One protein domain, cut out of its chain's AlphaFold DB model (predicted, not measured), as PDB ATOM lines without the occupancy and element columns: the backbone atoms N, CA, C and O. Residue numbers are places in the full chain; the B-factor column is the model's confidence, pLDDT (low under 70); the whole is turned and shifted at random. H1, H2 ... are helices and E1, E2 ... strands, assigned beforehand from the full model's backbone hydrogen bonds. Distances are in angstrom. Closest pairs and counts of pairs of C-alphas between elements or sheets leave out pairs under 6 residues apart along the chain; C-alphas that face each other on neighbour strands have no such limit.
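AT A GLANCE: This is residues 201 to 250 of the 250 residues of the protein "Tic22-like family protein" of Arabidopsis thaliana (UniProt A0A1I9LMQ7). This domain has little regular structure: a small two-stranded hairpin, E1 and E2, forms one end, and the helix H1 lies across the other end, with loops between them. Residues 235 to 240 of the hairpin stick out. The 50 printed residues include one named helix and two named strands, in the order H1, E1, E2; the sheet is antiparallel, and the class is mixed, with only 19 residues in named elements. The whole is loose, with a radius of gyration of the C-alphas of 13.1 A, and elongated, spanning 42 by 21 by 20 A.

HOW THE PARTS SIT: E1, residues 234 to 236, and E2, residues 239 to 241, are antiparallel neighbours at 155 degrees and form a hairpin with a tight link. N 234 and O 241 are 2.8 A apart, and N 236 and O 239 3.0 A, both within hydrogen-bond range. Residues 227 to 228 pair briefly with residues 244 to 245, antiparallel. H1, residues 201 to 213, is apart from E2; every O i to N i+4 pair in it is within hydrogen-bond range.

IN THESE COORDINATES: E1 measures 6.7 A and E2 6.6 A from first to last C-alpha; C-alpha 241 is at (-22.034, 4.343, 25.245). H1 measures 18.7 A, from C-alpha 201 at (-28.654, 0.432, 51.573).

THE WHOLE: The two farthest C-alphas, those of Asp 219 and Glu 237, are 41.9 A apart. The printed part has no cut. The link from H1 to E1 is long, with 20 residues. The mean pLDDT of the printed part is 87.1; residue 250 is under 70.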
ATOM      1  N   SER A 201     -29.719   0.327  50.565       84.81
ATOM      2  CA  SER A 201     -28.654   0.432  51.573       84.81
ATOM      3  C   SER A 201     -27.354  -0.280  51.170       84.81
ATOM      4  O   SER A 201     -26.261   0.196  51.482       84.81
ATOM      5  N   THR A 202     -27.440  -1.399  50.445       88.62
ATOM      6  CA  THR A 202     -26.269  -2.131  49.934       88.62
ATOM      7  C   THR A 202     -25.509  -1.312  48.891       88.62
ATOM      8  O   THR A 202     -24.280  -1.304  48.897       88.62
ATOM      9  N   GLN A 203     -26.213  -0.539  48.061       91.44
ATOM     10  CA  GLN A 203     -25.598   0.314  47.044       91.44
ATOM     11  C   GLN A 203     -24.948   1.545  47.663       91.44
ATOM     12  O   GLN A 203     -23.862   1.937  47.244       91.44
ATOM     13  N   VAL A 204     -25.535   2.100  48.725       89.19
ATOM     14  CA  VAL A 204     -24.876   3.145  49.522       89.19
ATOM     15  C   VAL A 204     -23.570   2.616  50.122       89.19
ATOM     16  O   VAL A 204     -22.526   3.251  49.978       89.19
ATOM     17  N   LYS A 205     -23.584   1.411  50.710       89.12
ATOM     18  CA  LYS A 205     -22.368   0.759  51.233       89.12
ATOM     19  C   LYS A 205     -21.318   0.545  50.142       89.12
ATOM     20  O   LYS A 205     -20.139   0.810  50.368       89.12
ATOM     21  N   ASN A 206     -21.732   0.086  48.965       91.50
ATOM     22  CA  ASN A 206     -20.833  -0.105  47.830       91.50
ATOM     23  C   ASN A 206     -20.219   1.223  47.373       91.50
ATOM     24  O   ASN A 206     -19.020   1.284  47.123       91.50
ATOM     25  N   ALA A 207     -21.000   2.302  47.326       91.31
ATOM     26  CA  ALA A 207     -20.504   3.615  46.937       91.31
ATOM     27  C   ALA A 207     -19.507   4.196  47.951       91.31
ATOM     28  O   ALA A 207     -18.485   4.747  47.550       91.31
ATOM     29  N   LEU A 208     -19.748   4.017  49.253       90.62
ATOM     30  CA  LEU A 208     -18.795   4.406  50.298       90.62
ATOM     31  C   LEU A 208     -17.472   3.637  50.178       90.62
ATOM     32  O   LEU A 208     -16.407   4.242  50.275       90.62
ATOM     33  N   LYS A 209     -17.516   2.328  49.893       91.19
ATOM     34  CA  LYS A 209     -16.301   1.536  49.630       91.19
ATOM     35  C   LYS A 209     -15.512   2.085  48.438       91.19
ATOM     36  O   LYS A 209     -14.302   2.253  48.543       91.19
ATOM     37  N   GLU A 210     -16.183   2.416  47.334       91.31
ATOM     38  CA  GLU A 210     -15.525   3.011  46.163       91.31
ATOM     39  C   GLU A 210     -14.908   4.381  46.465       91.31
ATOM     40  O   GLU A 210     -13.798   4.666  46.015       91.31
ATOM     41  N   ARG A 211     -15.588   5.224  47.255       90.06
ATOM     42  CA  ARG A 211     -15.056   6.527  47.686       90.06
ATOM     43  C   ARG A 211     -13.793   6.365  48.531       90.06
ATOM     44  O   ARG A 211     -12.808   7.044  48.249       90.06
ATOM     45  N   LYS A 212     -13.785   5.412  49.469       91.19
ATOM     46  CA  LYS A 212     -12.602   5.087  50.284       91.19
ATOM     47  C   LYS A 212     -11.433   4.614  49.420       91.19
ATOM     48  O   LYS A 212     -10.330   5.131  49.556       91.19
ATOM     49  N   THR A 213     -11.679   3.722  48.456       89.69
ATOM     50  CA  THR A 213     -10.658   3.289  47.480       89.69
ATOM     51  C   THR A 213     -10.124   4.453  46.636       89.69
ATOM     52  O   THR A 213      -8.957   4.459  46.253       89.69
ATOM     53  N   ALA A 214     -10.954   5.462  46.363       88.19
ATOM     54  CA  ALA A 214     -10.558   6.678  45.658       88.19
ATOM     55  C   ALA A 214      -9.857   7.725  46.553       88.19
ATOM     56  O   ALA A 214      -9.576   8.826  46.078       88.19
ATOM     57  N   GLY A 215      -9.582   7.413  47.825       90.56
ATOM     58  CA  GLY A 215      -8.941   8.323  48.779       90.56
ATOM     59  C   GLY A 215      -9.867   9.411  49.334       90.56
ATOM     60  O   GLY A 215      -9.386  10.405  49.871       90.56
ATOM     61  N   ILE A 216     -11.188   9.258  49.186       87.38
ATOM     62  CA  ILE A 216     -12.189  10.160  49.764       87.38
ATOM     63  C   ILE A 216     -12.656   9.561  51.091       87.38
ATOM     64  O   ILE A 216     -13.405   8.582  51.102       87.38
ATOM     65  N   ASP A 217     -12.227  10.172  52.192       80.88
ATOM     66  CA  ASP A 217     -12.531   9.725  53.554       80.88
ATOM     67  C   ASP A 217     -13.783  10.422  54.107       80.88
ATOM     68  O   ASP A 217     -13.733  11.273  54.991       80.88
ATOM     69  N   ASP A 218     -14.919  10.122  53.482       80.69
ATOM     70  CA  ASP A 218     -16.237  10.600  53.894       80.69
ATOM     71  C   ASP A 218     -17.113   9.389  54.209       80.69
ATOM     72  O   ASP A 218     -17.293   8.499  53.369       80.69
ATOM     73  N   ASP A 219     -17.642   9.355  55.428       79.06
ATOM     74  CA  ASP A 219     -18.501   8.274  55.904       79.06
ATOM     75  C   ASP A 219     -19.971   8.462  55.498       79.06
ATOM     76  O   ASP A 219     -20.772   7.541  55.676       79.06
ATOM     77  N   ASP A 220     -20.343   9.613  54.924       80.75
ATOM     78  CA  ASP A 220     -21.687   9.842  54.396       80.75
ATOM     79  C   ASP A 220     -21.749   9.719  52.873       80.75
ATOM     80  O   ASP A 220     -20.782   9.959  52.154       80.75
ATOM     81  N   PHE A 221     -22.922   9.359  52.351       82.75
ATOM     82  CA  PHE A 221     -23.184   9.398  50.916       82.75
ATOM     83  C   PHE A 221     -24.389  10.286  50.629       82.75
ATOM     84  O   PHE A 221     -25.517  10.001  51.032       82.75
ATOM     85  N   HIS A 222     -24.152  11.368  49.891       83.88
ATOM     86  CA  HIS A 222     -25.206  12.284  49.488       83.88
ATOM     87  C   HIS A 222     -25.815  11.865  48.144       83.88
ATOM     88  O   HIS A 222     -25.113  11.731  47.143       83.88
ATOM     89  N   GLY A 223     -27.141  11.728  48.110       85.62
ATOM     90  CA  GLY A 223     -27.894  11.412  46.895       85.62
ATOM     91  C   GLY A 223     -28.038   9.913  46.632       85.62
ATOM     92  O   GLY A 223     -27.953   9.096  47.548       85.62
ATOM     93  N   VAL A 224     -28.310   9.562  45.374       88.94
ATOM     94  CA  VAL A 224     -28.502   8.173  44.941       88.94
ATOM     95  C   VAL A 224     -27.242   7.688  44.231       88.94
ATOM     96  O   VAL A 224     -26.824   8.320  43.258       88.94
ATOM     97  N   PRO A 225     -26.608   6.603  44.711       91.50
ATOM     98  CA  PRO A 225     -25.384   6.106  44.119       91.50
ATOM     99  C   PRO A 225     -25.653   5.540  42.730       91.50
ATOM    100  O   PRO A 225     -26.624   4.820  42.497       91.50
ATOM    101  N   VAL A 226     -24.738   5.850  41.821       92.81
ATOM    102  CA  VAL A 226     -24.670   5.256  40.494       92.81
ATOM    103  C   VAL A 226     -23.234   4.837  40.215       92.81
ATOM    104  O   VAL A 226     -22.282   5.494  40.635       92.81
ATOM    105  N   PHE A 227     -23.076   3.728  39.508       92.56
ATOM    106  CA  PHE A 227     -21.794   3.103  39.235       92.56
ATOM    107  C   PHE A 227     -21.527   3.108  37.739       92.56
ATOM    108  O   PHE A 227     -22.390   2.762  36.934       92.56
ATOM    109  N   GLN A 228     -20.306   3.467  37.364       92.50
ATOM    110  CA  GLN A 228     -19.847   3.434  35.986       92.50
ATOM    111  C   GLN A 228     -18.505   2.713  35.931       92.50
ATOM    112  O   GLN A 228     -17.587   3.022  36.689       92.50
ATOM    113  N   SER A 229     -18.377   1.761  35.011       90.06
ATOM    114  CA  SER A 229     -17.100   1.099  34.752       90.06
ATOM    115  C   SER A 229     -16.268   1.910  33.758       90.06
ATOM    116  O   SER A 229     -16.765   2.350  32.719       90.06
ATOM    117  N   LYS A 230     -14.971   2.070  34.048       87.19
ATOM    118  CA  LYS A 230     -14.010   2.713  33.132       87.19
ATOM    119  C   LYS A 230     -13.758   1.876  31.875       87.19
ATOM    120  O   LYS A 230     -13.447   2.439  30.824       87.19
ATOM    121  N   SER A 231     -13.938   0.560  31.962       89.69
ATOM    122  CA  SER A 231     -13.618  -0.377  30.879       89.69
ATOM    123  C   SER A 231     -14.840  -0.800  30.066       89.69
ATOM    124  O   SER A 231     -14.682  -1.269  28.945       89.69
ATOM    125  N   LEU A 232     -16.056  -0.620  30.593       88.75
ATOM    126  CA  LEU A 232     -17.267  -1.021  29.883       88.75
ATOM    127  C   LEU A 232     -17.700   0.062  28.891       88.75
ATOM    128  O   LEU A 232     -18.062   1.178  29.275       88.75
ATOM    129  N   ILE A 233     -17.670  -0.295  27.613       90.81
ATOM    130  CA  ILE A 233     -18.150   0.527  26.507       90.81
ATOM    131  C   ILE A 233     -19.068  -0.351  25.662       90.81
ATOM    132  O   ILE A 233     -18.634  -1.364  25.121       90.81
ATOM    133  N   LEU A 234     -20.332   0.040  25.553       87.25
ATOM    134  CA  LEU A 234     -21.286  -0.570  24.636       87.25
ATOM    135  C   LEU A 234     -21.183   0.144  23.293       87.25
ATOM    136  O   LEU A 234     -21.118   1.372  23.254       87.25
ATOM    137  N   ARG A 235     -21.159  -0.600  22.192       90.50
ATOM    138  CA  ARG A 235     -21.125  -0.036  20.838       90.50
ATOM    139  C   ARG A 235     -22.406  -0.445  20.129       90.50
ATOM    140  O   ARG A 235     -22.766  -1.616  20.170       90.50
ATOM    141  N   SER A 236     -23.088   0.518  19.526       85.19
ATOM    142  CA  SER A 236     -24.241   0.271  18.663       85.19
ATOM    143  C   SER A 236     -24.135   1.194  17.462       85.19
ATOM    144  O   SER A 236     -23.915   2.394  17.641       85.19
ATOM    145  N   GLU A 237     -24.230   0.624  16.262       85.31
ATOM    146  CA  GLU A 237     -24.006   1.319  14.990       85.31
ATOM    147  C   GLU A 237     -22.708   2.158  15.022       85.31
ATOM    148  O   GLU A 237     -21.618   1.616  15.215       85.31
ATOM    149  N   ASN A 238     -22.827   3.486  14.912       84.38
ATOM    150  CA  ASN A 238     -21.725   4.452  14.951       84.38
ATOM    151  C   ASN A 238     -21.545   5.130  16.322       84.38
ATOM    152  O   ASN A 238     -20.836   6.131  16.440       84.38
ATOM    153  N   MET A 239     -22.181   4.613  17.375       84.81
ATOM    154  CA  MET A 239     -22.194   5.223  18.702       84.81
ATOM    155  C   MET A 239     -21.550   4.320  19.753       84.81
ATOM    156  O   MET A 239     -21.638   3.094  19.722       84.81
ATOM    157  N   SER A 240     -20.863   4.952  20.705       86.31
ATOM    158  CA  SER A 240     -20.257   4.287  21.859       86.31
ATOM    159  C   SER A 240     -20.832   4.874  23.144       86.31
ATOM    160  O   SER A 240     -20.803   6.086  23.349       86.31
ATOM    161  N   TYR A 241     -21.333   4.006  24.015       85.69
ATOM    162  CA  TYR A 241     -22.034   4.343  25.245       85.69
ATOM    163  C   TYR A 241     -21.280   3.793  26.448       85.69
ATOM    164  O   TYR A 241     -20.776   2.672  26.425       85.69
ATOM    165  N   ARG A 242     -21.239   4.566  27.532       89.25
ATOM    166  CA  ARG A 242     -20.768   4.082  28.831       89.25
ATOM    167  C   ARG A 242     -21.976   3.899  29.737       89.25
ATOM    168  O   ARG A 242     -22.520   4.909  30.187       89.25
ATOM    169  N   PRO A 243     -22.421   2.657  29.971       87.69
ATOM    170  CA  PRO A 243     -23.583   2.420  30.803       87.69
ATOM    171  C   PRO A 243     -23.311   2.870  32.240       87.69
ATOM    172  O   PRO A 243     -22.176   2.836  32.727       87.69
ATOM    173  N   VAL A 244     -24.380   3.306  32.895       89.94
ATOM    174  CA  VAL A 244     -24.399   3.718  34.296       89.94
ATOM    175  C   VAL A 244     -25.431   2.850  35.002       89.94
ATOM    176  O   VAL A 244     -26.531   2.654  34.490       89.94
ATOM    177  N   PHE A 245     -25.071   2.315  36.161       90.00
ATOM    178  CA  PHE A 245     -25.864   1.326  36.878       90.00
ATOM    179  C   PHE A 245     -26.262   1.857  38.249       90.00
ATOM    180  O   PHE A 245     -25.416   2.333  38.997       90.00
ATOM    181  N   PHE A 246     -27.530   1.702  38.626       88.19
ATOM    182  CA  PHE A 246     -27.978   1.944  40.006       88.19
ATOM    183  C   PHE A 246     -27.513   0.855  40.980       88.19
ATOM    184  O   PHE A 246     -27.530   1.053  42.191       88.19
ATOM    185  N   ARG A 247     -27.095  -0.302  40.453       89.62
ATOM    186  CA  ARG A 247     -26.667  -1.458  41.238       89.62
ATOM    187  C   ARG A 247     -25.260  -1.882  40.849       89.62
ATOM    188  O   ARG A 247     -24.981  -2.122  39.677       89.62
ATOM    189  N   LYS A 248     -24.399  -2.017  41.851       88.56
ATOM    190  CA  LYS A 248     -23.141  -2.745  41.769       88.56
ATOM    191  C   LYS A 248     -23.361  -4.116  42.393       88.56
ATOM    192  O   LYS A 248     -23.632  -4.219  43.588       88.56
ATOM    193  N   VAL A 249     -23.276  -5.154  41.567       77.19
ATOM    194  CA  VAL A 249     -23.203  -6.532  42.051       77.19
ATOM    195  C   VAL A 249     -21.765  -6.732  42.518       77.19
ATOM    196  O   VAL A 249     -20.834  -6.487  41.749       77.19
ATOM    197  N   SER A 250     -21.611  -7.001  43.813       52.69
ATOM    198  CA  SER A 250     -20.329  -7.233  44.486       52.69
ATOM    199  C   SER A 250     -19.629  -8.472  43.959       52.69
ATOM    200  O   SER A 250     -20.349  -9.485  43.816       52.69
TER     201      SER A 250